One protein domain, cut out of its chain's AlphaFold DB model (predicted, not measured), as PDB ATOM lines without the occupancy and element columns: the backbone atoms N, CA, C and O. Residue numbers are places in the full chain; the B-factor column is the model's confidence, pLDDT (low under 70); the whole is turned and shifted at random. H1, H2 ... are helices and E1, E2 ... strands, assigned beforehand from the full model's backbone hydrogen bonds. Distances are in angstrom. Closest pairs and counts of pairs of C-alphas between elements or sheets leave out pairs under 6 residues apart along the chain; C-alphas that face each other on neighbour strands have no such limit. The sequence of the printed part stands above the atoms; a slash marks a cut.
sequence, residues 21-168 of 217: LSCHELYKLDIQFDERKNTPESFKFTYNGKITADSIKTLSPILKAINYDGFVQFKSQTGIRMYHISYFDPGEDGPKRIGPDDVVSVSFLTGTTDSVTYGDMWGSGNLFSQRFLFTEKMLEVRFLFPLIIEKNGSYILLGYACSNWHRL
ATOM      1  N   LEU A  21     189.821 136.617 236.346       57.06
ATOM      2  CA  LEU A  21     189.915 136.304 234.912       57.06
ATOM      3  C   LEU A  21     189.603 134.826 234.669       57.06
ATOM      4  O   LEU A  21     190.382 133.955 235.058       57.06
ATOM      5  N   SER A  22     188.461 134.543 234.025       61.25
ATOM      6  CA  SER A  22     188.157 133.205 233.499       61.25
ATOM      7  C   SER A  22     189.241 132.841 232.493       61.25
ATOM      8  O   SER A  22     189.367 133.483 231.448       61.25
ATOM      9  N   CYS A  23     190.065 131.869 232.860       66.81
ATOM     10  CA  CYS A  23     191.280 131.507 232.156       66.81
ATOM     11  C   CYS A  23     191.047 130.166 231.469       66.81
ATOM     12  O   CYS A  23     190.991 129.123 232.121       66.81
ATOM     13  N   HIS A  24     190.867 130.206 230.153       72.06
ATOM     14  CA  HIS A  24     190.722 129.014 229.332       72.06
ATOM     15  C   HIS A  24     192.106 128.616 228.825       72.06
ATOM     16  O   HIS A  24     192.740 129.361 228.074       72.06
ATOM     17  N   GLU A  25     192.601 127.457 229.256       71.75
ATOM     18  CA  GLU A  25     193.869 126.921 228.765       71.75
ATOM     19  C   GLU A  25     193.688 126.474 227.310       71.75
ATOM     20  O   GLU A  25     192.969 125.519 227.023       71.75
ATOM     21  N   LEU A  26     194.274 127.229 226.381       69.06
ATOM     22  CA  LEU A  26     194.055 127.046 224.941       69.06
ATOM     23  C   LEU A  26     195.359 126.955 224.146       69.06
ATOM     24  O   LEU A  26     195.328 126.647 222.950       69.06
ATOM     25  N   TYR A  27     196.501 127.225 224.779       75.75
ATOM     26  CA  TYR A  27     197.779 127.239 224.088       75.75
ATOM     27  C   TYR A  27     198.970 126.874 224.968       75.75
ATOM     28  O   TYR A  27     199.007 127.115 226.174       75.75
ATOM     29  N   LYS A  28     199.969 126.302 224.304       79.94
ATOM     30  CA  LYS A  28     201.297 126.020 224.824       79.94
ATOM     31  C   LYS A  28     202.227 127.181 224.479       79.94
ATOM     32  O   LYS A  28     202.189 127.695 223.360       79.94
ATOM     33  N   LEU A  29     203.066 127.559 225.433       82.25
ATOM     34  CA  LEU A  29     204.172 128.488 225.248       82.25
ATOM     35  C   LEU A  29     205.492 127.717 225.161       82.25
ATOM     36  O   LEU A  29     205.774 126.892 226.027       82.25
ATOM     37  N   ASP A  30     206.305 128.018 224.156       85.75
ATOM     38  CA  ASP A  30     207.708 127.620 224.061       85.75
ATOM     39  C   ASP A  30     208.576 128.886 224.119       85.75
ATOM     40  O   ASP A  30     208.368 129.828 223.354       85.75
ATOM     41  N   ILE A  31     209.531 128.925 225.051       86.81
ATOM     42  CA  ILE A  31     210.405 130.086 225.275       86.81
ATOM     43  C   ILE A  31     211.815 129.764 224.788       86.81
ATOM     44  O   ILE A  31     212.436 128.806 225.259       86.81
ATOM     45  N   GLN A  32     212.336 130.590 223.887       88.94
ATOM     46  CA  GLN A  32     213.756 130.616 223.558       88.94
ATOM     47  C   GLN A  32     214.469 131.561 224.526       88.94
ATOM     48  O   GLN A  32     213.996 132.665 224.792       88.94
ATOM     49  N   PHE A  33     215.598 131.116 225.069       88.25
ATOM     50  CA  PHE A  33     216.368 131.865 226.058       88.25
ATOM     51  C   PHE A  33     217.715 132.280 225.477       88.25
ATOM     52  O   PHE A  33     218.356 131.473 224.802       88.25
ATOM     53  N   ASP A  34     218.185 133.471 225.845       87.06
ATOM     54  CA  ASP A  34     219.604 133.805 225.757       87.06
ATOM     55  C   ASP A  34     220.362 132.867 226.706       87.06
ATOM     56  O   ASP A  34     220.207 132.926 227.927       87.06
ATOM     57  N   GLU A  35     221.174 131.969 226.152       84.06
ATOM     58  CA  GLU A  35     221.910 130.967 226.928       84.06
ATOM     59  C   GLU A  35     222.963 131.569 227.866       84.06
ATOM     60  O   GLU A  35     223.367 130.920 228.828       84.06
ATOM     61  N   ARG A  36     223.421 132.798 227.608       82.12
ATOM     62  CA  ARG A  36     224.430 133.474 228.435       82.12
ATOM     63  C   ARG A  36     223.805 134.112 229.665       82.12
ATOM     64  O   ARG A  36     224.424 134.098 230.725       82.12
ATOM     65  N   LYS A  37     222.607 134.679 229.512       82.88
ATOM     66  CA  LYS A  37     221.900 135.417 230.571       82.88
ATOM     67  C   LYS A  37     220.788 134.609 231.234       82.88
ATOM     68  O   LYS A  37     220.292 135.003 232.285       82.88
ATOM     69  N   ASN A  38     220.391 133.487 230.631       87.44
ATOM     70  CA  ASN A  38     219.206 132.704 230.987       87.44
ATOM     71  C   ASN A  38     217.900 133.523 230.973       87.44
ATOM     72  O   ASN A  38     216.928 133.167 231.641       87.44
ATOM     73  N   THR A  39     217.852 134.597 230.188       89.19
ATOM     74  CA  THR A  39     216.679 135.461 230.022       89.19
ATOM     75  C   THR A  39     215.862 135.041 228.800       89.19
ATOM     76  O   THR A  39     216.447 134.601 227.810       89.19
ATOM     77  N   PRO A  40     214.524 135.165 228.821       88.81
ATOM     78  CA  PRO A  40     213.707 134.978 227.626       88.81
ATOM     79  C   PRO A  40     214.114 135.943 226.505       88.81
ATOM     80  O   PRO A  40     214.198 137.147 226.727       88.81
ATOM     81  N   GLU A  41     214.351 135.412 225.309       87.00
ATOM     82  CA  GLU A  41     214.692 136.174 224.100       87.00
ATOM     83  C   GLU A  41     213.485 136.246 223.159       87.00
ATOM     84  O   GLU A  41     213.097 137.323 222.698       87.00
ATOM     85  N   SER A  42     212.846 135.100 222.924       85.12
ATOM     86  CA  SER A  42     211.662 135.016 222.082       85.12
ATOM     87  C   SER A  42     210.670 133.961 222.555       85.12
ATOM     88  O   SER A  42     210.973 133.067 223.352       85.12
ATOM     89  N   PHE A  43     209.447 134.088 222.058       84.88
ATOM     90  CA  PHE A  43     208.309 133.276 222.439       84.88
ATOM     91  C   PHE A  43     207.643 132.709 221.196       84.88
ATOM     92  O   PHE A  43     207.351 133.426 220.236       84.88
ATOM     93  N   LYS A  44     207.371 131.409 221.230       82.00
ATOM     94  CA  LYS A  44     206.632 130.697 220.198       82.00
ATOM     95  C   LYS A  44     205.403 130.065 220.822       82.00
ATOM     96  O   LYS A  44     205.494 129.358 221.821       82.00
ATOM     97  N   PHE A  45     204.249 130.322 220.229       79.12
ATOM     98  CA  PHE A  45     202.978 129.925 220.811       79.12
ATOM     99  C   PHE A  45     202.287 128.910 219.908       79.12
ATOM    100  O   PHE A  45     202.243 129.073 218.685       79.12
ATOM    101  N   THR A  46     201.727 127.870 220.518       76.81
ATOM    102  CA  THR A  46     201.005 126.801 219.825       76.81
ATOM    103  C   THR A  46     199.600 126.671 220.387       76.81
ATOM    104  O   THR A  46     199.425 126.391 221.568       76.81
ATOM    105  N   TYR A  47     198.592 126.819 219.534       74.44
ATOM    106  CA  TYR A  47     197.181 126.697 219.894       74.44
ATOM    107  C   TYR A  47     196.718 125.266 219.712       74.44
ATOM    108  O   TYR A  47     196.973 124.659 218.668       74.44
ATOM    109  N   ASN A  48     196.021 124.741 220.711       68.00
ATOM    110  CA  ASN A  48     195.422 123.421 220.621       68.00
ATOM    111  C   ASN A  48     194.152 123.366 221.471       68.00
ATOM    112  O   ASN A  48     194.120 122.732 222.526       68.00
ATOM    113  N   GLY A  49     193.118 124.085 221.031       65.19
ATOM    114  CA  GLY A  49     191.859 124.187 221.759       65.19
ATOM    115  C   GLY A  49     190.642 124.107 220.847       65.19
ATOM    116  O   GLY A  49     190.531 124.827 219.850       65.19
ATOM    117  N   LYS A  50     189.683 123.254 221.226       58.59
ATOM    118  CA  LYS A  50     188.322 123.299 220.687       58.59
ATOM    119  C   LYS A  50     187.541 124.345 221.480       58.59
ATOM    120  O   LYS A  50     187.324 124.168 222.675       58.59
ATOM    121  N   ILE A  51     187.125 125.425 220.826       59.62
ATOM    122  CA  ILE A  51     186.263 126.431 221.446       59.62
ATOM    123  C   ILE A  51     184.829 125.905 221.340       59.62
ATOM    124  O   ILE A  51     184.221 125.935 220.275       59.62
ATOM    125  N   THR A  52     184.290 125.348 222.423       52.16
ATOM    126  CA  THR A  52     182.894 124.882 222.477       52.16
ATOM    127  C   THR A  52     181.951 126.053 222.716       52.16
ATOM    128  O   THR A  52     181.398 126.203 223.801       52.16
ATOM    129  N   ALA A  53     181.795 126.904 221.711       51.50
ATOM    130  CA  ALA A  53     180.660 127.807 221.594       51.50
ATOM    131  C   ALA A  53     180.598 128.303 220.149       51.50
ATOM    132  O   ALA A  53     181.476 129.041 219.703       51.50
ATOM    133  N   ASP A  54     179.545 127.904 219.439       45.69
ATOM    134  CA  ASP A  54     179.330 128.119 217.999       45.69
ATOM    135  C   ASP A  54     179.216 129.606 217.573       45.69
ATOM    136  O   ASP A  54     178.877 129.905 216.431       45.69
ATOM    137  N   SER A  55     179.504 130.560 218.467       49.00
ATOM    138  CA  SER A  55     179.374 132.006 218.245       49.00
ATOM    139  C   SER A  55     180.514 132.870 218.804       49.00
ATOM    140  O   SER A  55     180.428 134.096 218.724       49.00
ATOM    141  N   ILE A  56     181.594 132.294 219.354       53.81
ATOM    142  CA  ILE A  56     182.716 133.101 219.868       53.81
ATOM    143  C   ILE A  56     183.584 133.594 218.703       53.81
ATOM    144  O   ILE A  56     184.343 132.837 218.095       53.81
ATOM    145  N   LYS A  57     183.511 134.896 218.412       53.84
ATOM    146  CA  LYS A  57     184.435 135.558 217.487       53.84
ATOM    147  C   LYS A  57     185.746 135.905 218.202       53.84
ATOM    148  O   LYS A  57     185.835 136.929 218.861       53.84
ATOM    149  N   THR A  58     186.752 135.040 218.088       54.94
ATOM    150  CA  THR A  58     188.020 135.152 218.833       54.94
ATOM    151  C   THR A  58     189.057 136.010 218.096       54.94
ATOM    152  O   THR A  58     189.267 135.849 216.897       54.94
ATOM    153  N   LEU A  59     189.784 136.883 218.801       54.00
ATOM    154  CA  LEU A  59     190.957 137.557 218.229       54.00
ATOM    155  C   LEU A  59     192.073 136.532 217.959       54.00
ATOM    156  O   LEU A  59     192.498 135.810 218.858       54.00
ATOM    157  N   SER A  60     192.541 136.455 216.708       50.53
ATOM    158  CA  SER A  60     193.615 135.533 216.305       50.53
ATOM    159  C   SER A  60     194.944 135.907 216.974       50.53
ATOM    160  O   SER A  60     195.299 137.090 217.000       50.53
ATOM    161  N   PRO A  61     195.719 134.953 217.516       48.91
ATOM    162  CA  PRO A  61     196.294 135.225 218.821       48.91
ATOM    163  C   PRO A  61     197.604 136.016 218.828       48.91
ATOM    164  O   PRO A  61     197.970 136.473 219.898       48.91
ATOM    165  N   ILE A  62     198.321 136.235 217.713       48.34
ATOM    166  CA  ILE A  62     199.664 136.875 217.801       48.34
ATOM    167  C   ILE A  62     199.993 137.914 216.755       48.34
ATOM    168  O   ILE A  62     200.637 138.889 217.103       48.34
ATOM    169  N   LEU A  63     199.497 137.803 215.525       46.66
ATOM    170  CA  LEU A  63     199.615 138.931 214.595       46.66
ATOM    171  C   LEU A  63     198.561 140.011 214.850       46.66
ATOM    172  O   LEU A  63     198.672 141.082 214.269       46.66
ATOM    173  N   LYS A  64     197.520 139.718 215.649       48.12
ATOM    174  CA  LYS A  64     196.425 140.647 215.968       48.12
ATOM    175  C   LYS A  64     196.012 140.662 217.446       48.12
ATOM    176  O   LYS A  64     195.670 141.731 217.921       48.12
ATOM    177  N   ALA A  65     196.045 139.557 218.205       44.56
ATOM    178  CA  ALA A  65     195.592 139.597 219.608       44.56
ATOM    179  C   ALA A  65     196.638 140.132 220.597       44.56
ATOM    180  O   ALA A  65     196.266 140.906 221.459       44.56
ATOM    181  N   ILE A  66     197.934 139.820 220.468       48.25
ATOM    182  CA  ILE A  66     198.962 140.550 221.246       48.25
ATOM    183  C   ILE A  66     199.083 142.002 220.754       48.25
ATOM    184  O   ILE A  66     199.533 142.866 221.501       48.25
ATOM    185  N   ASN A  67     198.593 142.322 219.547       50.66
ATOM    186  CA  ASN A  67     198.470 143.724 219.153       50.66
ATOM    187  C   ASN A  67     197.504 144.499 220.061       50.66
ATOM    188  O   ASN A  67     197.546 145.723 220.031       50.66
ATOM    189  N   TYR A  68     196.681 143.835 220.884       54.94
ATOM    190  CA  TYR A  68     195.690 144.493 221.727       54.94
ATOM    191  C   TYR A  68     195.575 143.867 223.134       54.94
ATOM    192  O   TYR A  68     195.124 142.737 223.287       54.94
ATOM    193  N   ASP A  69     195.903 144.658 224.163       65.69
ATOM    194  CA  ASP A  69     195.457 144.514 225.569       65.69
ATOM    195  C   ASP A  69     195.597 143.101 226.181       65.69
ATOM    196  O   ASP A  69     194.664 142.512 226.743       65.69
ATOM    197  N   GLY A  70     196.787 142.519 226.015       77.38
ATOM    198  CA  GLY A  70     197.172 141.267 226.653       77.38
ATOM    199  C   GLY A  70     197.786 141.495 228.031       77.38
ATOM    200  O   GLY A  70     198.193 142.599 228.394       77.38
ATOM    201  N   PHE A  71     197.930 140.417 228.797       82.38
ATOM    202  CA  PHE A  71     198.682 140.450 230.050       82.38
ATOM    203  C   PHE A  71     199.767 139.383 230.067       82.38
ATOM    204  O   PHE A  71     199.565 138.253 229.625       82.38
ATOM    205  N   VAL A  72     200.906 139.723 230.659       86.88
ATOM    206  CA  VAL A  72     201.883 138.751 231.140       86.88
ATOM    207  C   VAL A  72     201.732 138.614 232.648       86.88
ATOM    208  O   VAL A  72     201.610 139.597 233.381       86.88
ATOM    209  N   GLN A  73     201.730 137.377 233.122       91.06
ATOM    210  CA  GLN A  73     201.755 137.063 234.537       91.06
ATOM    211  C   GLN A  73     203.050 136.368 234.911       91.06
ATOM    212  O   GLN A  73     203.452 135.399 234.270       91.06
ATOM    213  N   PHE A  74     203.651 136.824 236.003       93.00
ATOM    214  CA  PHE A  74     204.813 136.199 236.611       93.00
ATOM    215  C   PHE A  74     204.447 135.632 237.970       93.00
ATOM    216  O   PHE A  74     203.792 136.299 238.770       93.00
ATOM    217  N   LYS A  75     204.897 134.413 238.246       93.94
ATOM    218  CA  LYS A  75     204.784 133.784 239.558       93.94
ATOM    219  C   LYS A  75     206.143 133.811 240.243       93.94
ATOM    220  O   LYS A  75     207.127 133.348 239.668       93.94
ATOM    221  N   SER A  76     206.181 134.306 241.472       92.81
ATOM    222  CA  SER A  76     207.320 134.194 242.386       92.81
ATOM    223  C   SER A  76     206.917 133.391 243.627       92.81
ATOM    224  O   SER A  76     205.776 132.943 243.755       92.81
ATOM    225  N   GLN A  77     207.836 133.226 244.580       89.44
ATOM    226  CA  GLN A  77     207.520 132.606 245.874       89.44
ATOM    227  C   GLN A  77     206.473 133.392 246.681       89.44
ATOM    228  O   GLN A  77     205.817 132.822 247.546       89.44
ATOM    229  N   THR A  78     206.335 134.696 246.425       87.00
ATOM    230  CA  THR A  78     205.490 135.596 247.220       87.00
ATOM    231  C   THR A  78     204.135 135.882 246.579       87.00
ATOM    232  O   THR A  78     203.325 136.569 247.192       87.00
ATOM    233  N   GLY A  79     203.884 135.412 245.352       90.00
ATOM    234  CA  GLY A  79     202.597 135.589 244.680       90.00
ATOM    235  C   GLY A  79     202.696 135.699 243.161       90.00
ATOM    236  O   GLY A  79     203.740 135.442 242.560       90.00
ATOM    237  N   ILE A  80     201.580 136.090 242.543       90.50
ATOM    238  CA  ILE A  80     201.472 136.330 241.103       90.50
ATOM    239  C   ILE A  80     201.397 137.835 240.853       90.50
ATOM    240  O   ILE A  80     200.584 138.532 241.454       90.50
ATOM    241  N   ARG A  81     202.226 138.334 239.937       89.62
ATOM    242  CA  ARG A  81     202.172 139.709 239.428       89.62
ATOM    243  C   ARG A  81     201.676 139.708 237.995       89.62
ATOM    244  O   ARG A  81     201.972 138.780 237.249       89.62
ATOM    245  N   MET A  82     200.932 140.739 237.618       87.81
ATOM    246  CA  MET A  82     200.340 140.890 236.293       87.81
ATOM    247  C   MET A  82     200.771 142.229 235.699       87.81
ATOM    248  O   MET A  82     200.721 143.246 236.387       87.81
ATOM    249  N   TYR A  83     201.171 142.213 234.432       85.31
ATOM    250  CA  TYR A  83     201.587 143.390 233.679       85.31
ATOM    251  C   TYR A  83     200.886 143.394 232.329       85.31
ATOM    252  O   TYR A  83     200.738 142.349 231.701       85.31
ATOM    253  N   HIS A  84     200.448 144.568 231.900       79.81
ATOM    254  CA  HIS A  84     199.826 144.759 230.599       79.81
ATOM    255  C   HIS A  84     200.891 144.763 229.493       79.81
ATOM    256  O   HIS A  84     201.939 145.390 229.650       79.81
ATOM    257  N   ILE A  85     200.607 144.097 228.376       75.62
ATOM    258  CA  ILE A  85     201.464 144.020 227.186       75.62
ATOM    259  C   ILE A  85     200.630 144.229 225.912       75.62
ATOM    260  O   ILE A  85     199.464 143.846 225.847       75.62
ATOM    261  N   SER A  86     201.224 144.849 224.897       69.12
ATOM    262  CA  SER A  86     200.597 145.185 223.606       69.12
ATOM    263  C   SER A  86     201.666 145.179 222.502       69.12
ATOM    264  O   SER A  86     202.832 145.285 222.834       69.12
ATOM    265  N   TYR A  87     201.342 145.092 221.206       60.97
ATOM    266  CA  TYR A  87     202.293 145.429 220.117       60.97
ATOM    267  C   TYR A  87     202.168 146.893 219.644       60.97
ATOM    268  O   TYR A  87     202.982 147.345 218.844       60.97
ATOM    269  N   PHE A  88     201.180 147.654 220.136       59.47
ATOM    270  CA  PHE A  88     201.009 149.086 219.843       59.47
ATOM    271  C   PHE A  88     201.250 149.965 221.071       59.47
ATOM    272  O   PHE A  88     200.824 149.614 222.176       59.47
ATOM    273  N   ASP A  89     201.857 151.135 220.840       55.22
ATOM    274  CA  ASP A  89     201.949 152.214 221.821       55.22
ATOM    275  C   ASP A  89     200.576 152.906 221.980       55.22
ATOM    276  O   ASP A  89     200.087 153.525 221.030       55.22
ATOM    277  N   PRO A  90     199.924 152.837 223.155       50.12
ATOM    278  CA  PRO A  90     198.654 153.506 223.416       50.12
ATOM    279  C   PRO A  90     198.763 155.040 223.431       50.12
ATOM    280  O   PRO A  90     197.732 155.711 223.454       50.12
ATOM    281  N   GLY A  91     199.976 155.604 223.460       48.81
ATOM    282  CA  GLY A  91     200.252 157.039 223.471       48.81
ATOM    283  C   GLY A  91     200.362 157.686 222.087       48.81
ATOM    284  O   GLY A  91     199.989 158.850 221.957       48.81
ATOM    285  N   GLU A  92     200.818 156.960 221.058       53.72
ATOM    286  CA  GLU A  92     200.929 157.504 219.689       53.72
ATOM    287  C   GLU A  92     199.636 157.335 218.873       53.72
ATOM    288  O   GLU A  92     199.261 158.242 218.132       53.72
ATOM    289  N   ASP A  93     198.901 156.236 219.071       49.38
ATOM    290  CA  ASP A  93     197.674 155.913 218.317       49.38
ATOM    291  C   ASP A  93     196.380 155.997 219.162       49.38
ATOM    292  O   ASP A  93     195.282 155.680 218.688       49.38
ATOM    293  N   GLY A  94     196.483 156.416 220.430       47.34
ATOM    294  CA  GLY A  94     195.420 156.237 221.423       47.34
ATOM    295  C   GLY A  94     195.171 154.749 221.726       47.34
ATOM    296  O   GLY A  94     195.758 153.866 221.097       47.34
ATOM    297  N   PRO A  95     194.279 154.404 222.673       49.88
ATOM    298  CA  PRO A  95     193.803 153.032 222.775       49.88
ATOM    299  C   PRO A  95     193.042 152.712 221.483       49.88
ATOM    300  O   PRO A  95     191.872 153.086 221.346       49.88
ATOM    301  N   LYS A  96     193.701 152.058 220.517       51.97
ATOM    302  CA  LYS A  96     193.032 151.500 219.341       51.97
ATOM    303  C   LYS A  96     191.931 150.580 219.853       51.97
ATOM    304  O   LYS A  96     192.181 149.503 220.390       51.97
ATOM    305  N   ARG A  97     190.692 151.061 219.762       55.75
ATOM    306  CA  ARG A  97     189.514 150.270 220.097       55.75
ATOM    307  C   ARG A  97     189.451 149.138 219.085       55.75
ATOM    308  O   ARG A  97     189.483 149.423 217.892       55.75
ATOM    309  N   ILE A  98     189.349 147.903 219.571       56.03
ATOM    310  CA  ILE A  98     189.167 146.711 218.738       56.03
ATOM    311  C   ILE A  98     188.035 146.991 217.741       56.03
ATOM    312  O   ILE A  98     186.880 147.179 218.138       56.03
ATOM    313  N   GLY A  99     188.389 147.085 216.459       55.31
ATOM    314  CA  GLY A  99     187.455 147.318 215.372       55.31
ATOM    315  C   GLY A  99     186.912 145.998 214.820       55.31
ATOM    316  O   GLY A  99     187.496 144.939 215.049       55.31
ATOM    317  N   PRO A 100     185.810 146.020 214.055       59.81
ATOM    318  CA  PRO A 100     185.260 144.810 213.447       59.81
ATOM    319  C   PRO A 100     186.250 144.027 212.569       59.81
ATOM    320  O   PRO A 100     186.190 142.801 212.544       59.81
ATOM    321  N   ASP A 101     187.191 144.711 211.912       63.44
ATOM    322  CA  ASP A 101     188.206 144.108 211.029       63.44
ATOM    323  C   ASP A 101     189.364 143.426 211.788       63.44
ATOM    324  O   ASP A 101     190.170 142.671 211.217       63.44
ATOM    325  N   ASP A 102     189.464 143.681 213.093       56.00
ATOM    326  CA  ASP A 102     190.429 143.032 213.978       56.00
ATOM    327  C   ASP A 102     189.920 141.667 214.458       56.00
ATOM    328  O   ASP A 102     190.719 140.798 214.819       56.00
ATOM    329  N   VAL A 103     188.600 141.448 214.410       56.81
ATOM    330  CA  VAL A 103     187.932 140.264 214.954       56.81
ATOM    331  C   VAL A 103     187.698 139.214 213.877       56.81
ATOM    332  O   VAL A 103     187.009 139.442 212.885       56.81
ATOM    333  N   VAL A 104     188.221 138.007 214.102       59.81
ATOM    334  CA  VAL A 104     188.019 136.867 213.201       59.81
ATOM    335  C   VAL A 104     187.099 135.853 213.873       59.81
ATOM    336  O   VAL A 104     187.300 135.450 215.013       59.81
ATOM    337  N   SER A 105     186.058 135.410 213.174       57.56
ATOM    338  CA  SER A 105     185.239 134.305 213.673       57.56
ATOM    339  C   SER A 105     185.991 132.991 213.471       57.56
ATOM    340  O   SER A 105     186.281 132.634 212.332       57.56
ATOM    341  N   VAL A 106     186.292 132.260 214.548       57.09
ATOM    342  CA  VAL A 106     186.960 130.950 214.471       57.09
ATOM    343  C   VAL A 106     186.221 129.925 215.327       57.09
ATOM    344  O   VAL A 106     185.911 130.179 216.485       57.09
ATOM    345  N   SER A 107     185.931 128.759 214.749       55.28
ATOM    346  CA  SER A 107     185.277 127.631 215.433       55.28
ATOM    347  C   SER A 107     186.273 126.688 216.124       55.28
ATOM    348  O   SER A 107     185.892 125.862 216.953       55.28
ATOM    349  N   PHE A 108     187.563 126.808 215.803       58.44
ATOM    350  CA  PHE A 108     188.661 126.074 216.425       58.44
ATOM    351  C   PHE A 108     189.916 126.953 216.463       58.44
ATOM    352  O   PHE A 108     190.156 127.736 215.545       58.44
ATOM    353  N   LEU A 109     190.724 126.812 217.517       63.22
ATOM    354  CA  LEU A 109     191.997 127.513 217.655       63.22
ATOM    355  C   LEU A 109     193.127 126.478 217.611       63.22
ATOM    356  O   LEU A 109     193.532 125.929 218.637       63.22
ATOM    357  N   THR A 110     193.610 126.176 216.405       67.25
ATOM    358  CA  THR A 110     194.770 125.296 216.201       67.25
ATOM    359  C   THR A 110     195.781 125.967 215.294       67.25
ATOM    360  O   THR A 110     195.412 126.494 214.245       67.25
ATOM    361  N   GLY A 111     197.055 125.924 215.662       67.56
ATOM    362  CA  GLY A 111     198.113 126.515 214.852       67.56
ATOM    363  C   GLY A 111     199.359 126.811 215.663       67.56
ATOM    364  O   GLY A 111     199.445 126.495 216.846       67.56
ATOM    365  N   THR A 112     200.345 127.410 215.019       68.19
ATOM    366  CA  THR A 112     201.579 127.863 215.660       68.19
ATOM    367  C   THR A 112     201.952 129.211 215.078       68.19
ATOM    368  O   THR A 112     201.654 129.479 213.915       68.19
ATOM    369  N   THR A 113     202.554 130.065 215.891       68.12
ATOM    370  CA  THR A 113     202.974 131.399 215.462       68.12
ATOM    371  C   THR A 113     204.424 131.409 215.042       68.12
ATOM    372  O   THR A 113     205.208 130.530 215.421       68.12
ATOM    373  N   ASP A 114     204.786 132.458 214.315       68.25
ATOM    374  CA  ASP A 114     206.181 132.847 214.220       68.25
ATOM    375  C   ASP A 114     206.717 133.211 215.611       68.25
ATOM    376  O   ASP A 114     205.961 133.499 216.550       68.25
ATOM    377  N   SER A 115     208.038 133.112 215.746       71.12
ATOM    378  CA  SER A 115     208.747 133.505 216.959       71.12
ATOM    379  C   SER A 115     208.639 135.012 217.125       71.12
ATOM    380  O   SER A 115     209.020 135.743 216.213       71.12
ATOM    381  N   VAL A 116     208.187 135.468 218.291       74.38
ATOM    382  CA  VAL A 116     208.145 136.898 218.609       74.38
ATOM    383  C   VAL A 116     209.172 137.237 219.669       74.38
ATOM    384  O   VAL A 116     209.257 136.545 220.685       74.38
ATOM    385  N   THR A 117     209.958 138.287 219.444       78.31
ATOM    386  CA  THR A 117     210.933 138.753 220.429       78.31
ATOM    387  C   THR A 117     210.246 139.622 221.475       78.31
ATOM    388  O   THR A 117     209.221 140.250 221.209       78.31
ATOM    389  N   TYR A 118     210.789 139.688 222.693       76.62
ATOM    390  CA  TYR A 118     210.185 140.569 223.696       76.62
ATOM    391  C   TYR A 118     210.299 142.057 223.336       76.62
ATOM    392  O   TYR A 118     209.451 142.834 223.765       76.62
ATOM    393  N   GLY A 119     211.298 142.442 222.530       70.31
ATOM    394  CA  GLY A 119     211.471 143.811 222.040       70.31
ATOM    395  C   GLY A 119     210.344 144.274 221.118       70.31
ATOM    396  O   GLY A 119     210.074 145.468 221.046       70.31
ATOM    397  N   ASP A 120     209.643 143.334 220.484       69.06
ATOM    398  CA  ASP A 120     208.460 143.645 219.692       69.06
ATOM    399  C   ASP A 120     207.276 144.018 220.608       69.06
ATOM    400  O   ASP A 120     206.453 144.852 220.248       69.06
ATOM    401  N   MET A 121     207.199 143.468 221.827       73.94
ATOM    402  CA  MET A 121     206.083 143.694 222.754       73.94
ATOM    403  C   MET A 121     206.198 145.043 223.483       73.94
ATOM    404  O   MET A 121     206.974 145.204 224.427       73.94
ATOM    405  N   TRP A 122     205.351 146.002 223.125       69.50
ATOM    406  CA  TRP A 122     205.082 147.206 223.910       69.50
ATOM    407  C   TRP A 122     204.578 146.873 225.326       69.50
ATOM    408  O   TRP A 122     203.872 145.892 225.573       69.50
ATOM    409  N   GLY A 123     204.969 147.696 226.301       69.19
ATOM    410  CA  GLY A 123     204.667 147.468 227.719       69.19
ATOM    411  C   GLY A 123     205.505 146.359 228.369       69.19
ATOM    412  O   GLY A 123     205.475 146.219 229.590       69.19
ATOM    413  N   SER A 124     206.311 145.619 227.593       74.06
ATOM    414  CA  SER A 124     207.232 144.615 228.139       74.06
ATOM    415  C   SER A 124     208.415 145.232 228.889       74.06
ATOM    416  O   SER A 124     208.957 144.588 229.784       74.06
ATOM    417  N   GLY A 125     208.793 146.478 228.573       76.75
ATOM    418  CA  GLY A 125     209.829 147.242 229.272       76.75
ATOM    419  C   GLY A 125     211.072 146.406 229.589       76.75
ATOM    420  O   GLY A 125     211.756 145.914 228.698       76.75
ATOM    421  N   ASN A 126     211.347 146.227 230.883       84.00
ATOM    422  CA  ASN A 126     212.433 145.389 231.388       84.00
ATOM    423  C   ASN A 126     211.947 144.081 232.046       84.00
ATOM    424  O   ASN A 126     212.727 143.445 232.755       84.00
ATOM    425  N   LEU A 127     210.694 143.663 231.828       88.06
ATOM    426  CA  LEU A 127     210.073 142.504 232.489       88.06
ATOM    427  C   LEU A 127     210.813 141.182 232.239       88.06
ATOM    428  O   LEU A 127     210.717 140.258 233.042       88.06
ATOM    429  N   PHE A 128     211.563 141.085 231.142       88.75
ATOM    430  CA  PHE A 128     212.357 139.902 230.795       88.75
ATOM    431  C   PHE A 128     213.869 140.111 230.954       88.75
ATOM    432  O   PHE A 128     214.644 139.212 230.642       88.75
ATOM    433  N   SER A 129     214.290 141.270 231.476       88.19
ATOM    434  CA  SER A 129     215.700 141.553 231.770       88.19
ATOM    435  C   SER A 129     216.231 140.659 232.887       88.19
ATOM    436  O   SER A 129     215.493 140.272 233.804       88.19
ATOM    437  N   GLN A 130     217.537 140.397 232.866       87.81
ATOM    438  CA  GLN A 130     218.198 139.599 233.896       87.81
ATOM    439  C   GLN A 130     217.980 140.230 235.275       87.81
ATOM    440  O   GLN A 130     217.662 139.556 236.258       87.81
ATOM    441  N   ARG A 131     218.076 141.562 235.330       87.94
ATOM    442  CA  ARG A 131     217.896 142.348 236.548       87.94
ATOM    443  C   ARG A 131     216.505 142.214 237.153       87.94
ATOM    444  O   ARG A 131     216.410 142.026 238.367       87.94
ATOM    445  N   PHE A 132     215.447 142.327 236.353       90.19
ATOM    446  CA  PHE A 132     214.077 142.207 236.851       90.19
ATOM    447  C   PHE A 132     213.809 140.794 237.371       90.19
ATOM    448  O   PHE A 132     213.393 140.631 238.519       90.19
ATOM    449  N   LEU A 133     214.128 139.777 236.563       92.25
ATOM    450  CA  LEU A 133     213.894 138.375 236.909       92.25
ATOM    451  C   LEU A 133     214.634 137.968 238.189       92.25
ATOM    452  O   LEU A 133     214.049 137.303 239.047       92.25
ATOM    453  N   PHE A 134     215.880 138.428 238.355       91.50
ATOM    454  CA  PHE A 134     216.678 138.178 239.554       91.50
ATOM    455  C   PHE A 134     216.116 138.903 240.781       91.50
ATOM    456  O   PHE A 134     215.896 138.289 241.826       91.50
ATOM    457  N   THR A 135     215.877 140.214 240.663       90.25
ATOM    458  CA  THR A 135     215.456 141.061 241.793       90.25
ATOM    459  C   THR A 135     214.107 140.615 242.339       90.25
ATOM    460  O   THR A 135     213.924 140.519 243.552       90.25
ATOM    461  N   GLU A 136     213.179 140.293 241.440       88.88
ATOM    462  CA  GLU A 136     211.816 139.908 241.792       88.88
ATOM    463  C   GLU A 136     211.645 138.401 242.020       88.88
ATOM    464  O   GLU A 136     210.566 137.954 242.417       88.88
ATOM    465  N   LYS A 137     212.717 137.619 241.820       92.50
ATOM    466  CA  LYS A 137     212.762 136.162 242.025       92.50
ATOM    467  C   LYS A 137     211.634 135.445 241.281       92.50
ATOM    468  O   LYS A 137     210.912 134.623 241.858       92.50
ATOM    469  N   MET A 138     211.453 135.798 240.011       93.81
ATOM    470  CA  MET A 138     210.411 135.211 239.172       93.81
ATOM    471  C   MET A 138     210.764 133.764 238.822       93.81
ATOM    472  O   MET A 138     211.894 133.461 238.455       93.81
ATOM    473  N   LEU A 139     209.782 132.872 238.942       94.44
ATOM    474  CA  LEU A 139     209.942 131.426 238.764       94.44
ATOM    475  C   LEU A 139     209.213 130.911 237.529       94.44
ATOM    476  O   LEU A 139     209.708 130.026 236.839       94.44
ATOM    477  N   GLU A 140     208.022 131.437 237.260       94.81
ATOM    478  CA  GLU A 140     207.204 131.017 236.127       94.81
ATOM    479  C   GLU A 140     206.580 132.228 235.450       94.81
ATOM    480  O   GLU A 140     206.321 133.251 236.088       94.81
ATOM    481  N   VAL A 141     206.301 132.087 234.162       92.75
ATOM    482  CA  VAL A 141     205.594 133.077 233.360       92.75
ATOM    483  C   VAL A 141     204.424 132.419 232.643       92.75
ATOM    484  O   VAL A 141     204.486 131.245 232.273       92.75
ATOM    485  N   ARG A 142     203.352 133.178 232.439       88.81
ATOM    486  CA  ARG A 142     202.305 132.843 231.478       88.81
ATOM    487  C   ARG A 142     201.770 134.095 230.806       88.81
ATOM    488  O   ARG A 142     201.846 135.185 231.367       88.81
ATOM    489  N   PHE A 143     201.190 133.913 229.635       85.38
ATOM    490  CA  PHE A 143     200.539 134.980 228.884       85.38
ATOM    491  C   PHE A 143     199.020 134.812 228.959       85.38
ATOM    492  O   PHE A 143     198.514 133.719 229.237       85.38
ATOM    493  N   LEU A 144     198.293 135.913 228.795       81.88
ATOM    494  CA  LEU A 144     196.838 135.982 228.804       81.88
ATOM    495  C   LEU A 144     196.391 136.877 227.650       81.88
ATOM    496  O   LEU A 144     196.803 138.033 227.571       81.88
ATOM    497  N   PHE A 145     195.514 136.354 226.794       77.56
ATOM    498  CA  PHE A 145     194.975 137.072 225.639       77.56
ATOM    499  C   PHE A 145     193.460 137.199 225.737       77.56
ATOM    500  O   PHE A 145     192.808 136.207 226.075       77.56
ATOM    501  N   PRO A 146     192.889 138.379 225.455       73.69
ATOM    502  CA  PRO A 146     191.458 138.597 225.599       73.69
ATOM    503  C   PRO A 146     190.664 137.722 224.619       73.69
ATOM    504  O   PRO A 146     190.899 137.717 223.411       73.69
ATOM    505  N   LEU A 147     189.683 136.995 225.151       71.81
ATOM    506  CA  LEU A 147     188.653 136.309 224.379       71.81
ATOM    507  C   LEU A 147     187.425 137.205 224.330       71.81
ATOM    508  O   LEU A 147     186.801 137.464 225.360       71.81
ATOM    509  N   ILE A 148     187.066 137.661 223.139       70.75
ATOM    510  CA  ILE A 148     185.890 138.501 222.926       70.75
ATOM    511  C   ILE A 148     184.800 137.731 222.181       70.75
ATOM    512  O   ILE A 148     185.058 136.733 221.516       70.75
ATOM    513  N   ILE A 149     183.560 138.186 222.313       69.06
ATOM    514  CA  ILE A 149     182.420 137.723 221.524       69.06
ATOM    515  C   ILE A 149     181.643 138.922 221.009       69.06
ATOM    516  O   ILE A 149     181.513 139.927 221.706       69.06
ATOM    517  N   GLU A 150     181.082 138.807 219.811       67.06
ATOM    518  CA  GLU A 150     180.096 139.769 219.338       67.06
ATOM    519  C   GLU A 150     178.699 139.383 219.835       67.06
ATOM    520  O   GLU A 150     178.198 138.292 219.563       67.06
ATOM    521  N   LYS A 151     178.044 140.299 220.546       65.56
ATOM    522  CA  LYS A 151     176.654 140.172 220.981       65.56
ATOM    523  C   LYS A 151     175.921 141.466 220.659       65.56
ATOM    524  O   LYS A 151     176.300 142.529 221.142       65.56
ATOM    525  N   ASN A 152     174.856 141.373 219.864       70.00
ATOM    526  CA  ASN A 152     174.032 142.520 219.459       70.00
ATOM    527  C   ASN A 152     174.853 143.674 218.836       70.00
ATOM    528  O   ASN A 152     174.630 144.837 219.164       70.00
ATOM    529  N   GLY A 153     175.837 143.359 217.984       68.19
ATOM    530  CA  GLY A 153     176.703 144.356 217.334       68.19
ATOM    531  C   GLY A 153     177.747 145.010 218.248       68.19
ATOM    532  O   GLY A 153     178.415 145.949 217.832       68.19
ATOM    533  N   SER A 154     177.887 144.543 219.494       64.44
ATOM    534  CA  SER A 154     178.919 144.986 220.441       64.44
ATOM    535  C   SER A 154     179.883 143.851 220.770       64.44
ATOM    536  O   SER A 154     179.460 142.704 220.923       64.44
ATOM    537  N   TYR A 155     181.166 144.169 220.937       68.25
ATOM    538  CA  TYR A 155     182.178 143.213 221.389       68.25
ATOM    539  C   TYR A 155     182.259 143.197 222.917       68.25
ATOM    540  O   TYR A 155     182.406 144.241 223.550       68.25
ATOM    541  N   ILE A 156     182.149 142.009 223.509       69.06
ATOM    542  CA  ILE A 156     182.170 141.785 224.958       69.06
ATOM    543  C   ILE A 156     183.341 140.865 225.296       69.06
ATOM    544  O   ILE A 156     183.493 139.816 224.672       69.06
ATOM    545  N   LEU A 157     184.135 141.225 226.305       72.62
ATOM    546  CA  LEU A 157     185.168 140.359 226.873       72.62
ATOM    547  C   LEU A 157     184.517 139.200 227.644       72.62
ATOM    548  O   LEU A 157     183.794 139.421 228.614       72.62
ATOM    549  N   LEU A 158     184.778 137.967 227.216       70.06
ATOM    550  CA  LEU A 158     184.337 136.743 227.894       70.06
ATOM    551  C   LEU A 158     185.325 136.267 228.960       70.06
ATOM    552  O   LEU A 158     184.937 135.593 229.912       70.06
ATOM    553  N   GLY A 159     186.604 136.583 228.789       73.81
ATOM    554  CA  GLY A 159     187.685 136.092 229.629       73.81
ATOM    555  C   GLY A 159     188.996 136.109 228.862       73.81
ATOM    556  O   GLY A 159     189.150 136.881 227.918       73.81
ATOM    557  N   TYR A 160     189.929 135.246 229.255       77.06
ATOM    558  CA  TYR A 160     191.255 135.185 228.653       77.06
ATOM    559  C   TYR A 160     191.608 133.761 228.239       77.06
ATOM    560  O   TYR A 160     191.366 132.795 228.965       77.06
ATOM    561  N   ALA A 161     192.227 133.640 227.071       76.44
ATOM    562  CA  ALA A 161     193.002 132.474 226.710       76.44
ATOM    563  C   ALA A 161     194.336 132.576 227.445       76.44
ATOM    564  O   ALA A 161     195.024 133.592 227.329       76.44
ATOM    565  N   CYS A 162     194.737 131.526 228.149       80.88
ATOM    566  CA  CYS A 162     195.989 131.522 228.896       80.88
ATOM    567  C   CYS A 162     196.972 130.496 228.359       80.88
ATOM    568  O   CYS A 162     196.567 129.397 227.960       80.88
ATOM    569  N   SER A 163     198.260 130.838 228.425       82.81
ATOM    570  CA  SER A 163     199.305 129.843 228.245       82.81
ATOM    571  C   SER A 163     199.318 128.946 229.466       82.81
ATOM    572  O   SER A 163     198.972 129.367 230.579       82.81
ATOM    573  N   ASN A 164     199.832 127.736 229.284       85.00
ATOM    574  CA  ASN A 164     200.377 127.002 230.411       85.00
ATOM    575  C   ASN A 164     201.412 127.869 231.157       85.00
ATOM    576  O   ASN A 164     202.099 128.712 230.568       85.00
ATOM    577  N   TRP A 165     201.530 127.659 232.468       88.75
ATOM    578  CA  TRP A 165     202.661 128.203 233.213       88.75
ATOM    579  C   TRP A 165     203.946 127.573 232.681       88.75
ATOM    580  O   TRP A 165     204.063 126.348 232.615       88.75
ATOM    581  N   HIS A 166     204.905 128.413 232.313       91.31
ATOM    582  CA  HIS A 166     206.215 127.982 231.860       91.31
ATOM    583  C   HIS A 166     207.272 128.397 232.875       91.31
ATOM    584  O   HIS A 166     207.325 129.555 233.292       91.31
ATOM    585  N   ARG A 167     208.144 127.462 233.260       93.00
ATOM    586  CA  ARG A 167     209.256 127.760 234.167       93.00
ATOM    587  C   ARG A 167     210.267 128.677 233.493       93.00
ATOM    588  O   ARG A 167     210.649 128.451 232.343       93.00
ATOM    589  N   LEU A 168     210.700 129.694 234.221       92.56
ATOM    590  CA  LEU A 168     211.837 130.525 233.863       92.56
ATOM    591  C   LEU A 168     213.124 129.840 234.331       92.56
ATOM    592  O   LEU A 168     213.120 129.072 235.297       92.56
TER     593      LEU A 168
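AT A GLANCE: This is residues 21 to 168 of the 217 residues of an uncharacterized protein of Fibrobacter sp. UWCM (UniProt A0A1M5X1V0). A strongly twisted, curled sheet of seven strands forms a wall, with residues 58 to 66 of a long link over one face, residues 116 to 117 of another paired antiparallel with residues 42 to 43 of E2, and the short helix H1 at one end. The loop of residues 88 to 96 arches away from the rest. The printed part has 148 residues, with the elements E1 E2 E3 E4 E5 H1 E6 E7 along the chain. The sheet's order is E4, E3, E6, E7, E1, E2, E5, mixed, and the class is mostly strand. The whole is compact, with a radius of gyration of the C-alphas of 15.5 A and spans of 49 by 35 by 30 A.

IN THESE COORDINATES: E6, residues 138 to 151, is the longest strand, 38.7 A from C-alpha 138 at (210.411, 135.211, 239.172) to C-alpha 151 at (176.654, 140.172, 220.981). E7 is residues 154 to 163, 26.6 A. E3, residues 70 to 76, and E4, residues 79 to 85, measure 20.0 and 19.5 A. E1, residues 23 to 34, is 29.1 A long and begins at C-alpha 23 at (191.280, 131.507, 232.156). E2 is residues 39 to 50, 32.2 A. E5 is residues 108 to 112, and H1 is residues 130 to 136.

HOW THE PARTS SIT: E6 pairs with E3 over its residues 138 to 144, antiparallel, with N 73 and O 142 at 2.8 A. Over its residues 144 to 151 it pairs with E7, a hairpin, with N 147 and O 159 at 2.8 A. E3 and the edge strand E4 form another hairpin, with N 72 and O 83 at 2.8 A. E7 and E1 are parallel at 52 degrees, with N 24 and O 160 at 2.9 A. E1 bends by 78 degrees at residue 26 and makes a hairpin with E2, with N 30 and O 44 at 2.8 A. E2 bends by 63 degrees at residue 42 and is antiparallel to the edge strand E5, with N 47 and O 111 at 2.8 A. H1 is on the sheet at a height of 8.4 A, over none of its strands, but only just: 2 of its C-alphas fall on E6. The closest C-alphas of H1 and E2 are those of Gln 130 and Thr 39, 5.9 A apart. In H1 every O i to N i+4 pair is within hydrogen-bond range.

THE WHOLE: The two C-alphas farthest apart, those of Arg 36 and Asn 152, are 52.0 A apart. The printed part has no cut. The links E2 to E3, E4 to E5 and E5 to H1 are long. Mean pLDDT of the printed part is 72.5; 65 residues are under 70, among them 48 to 69 and 86 to 114.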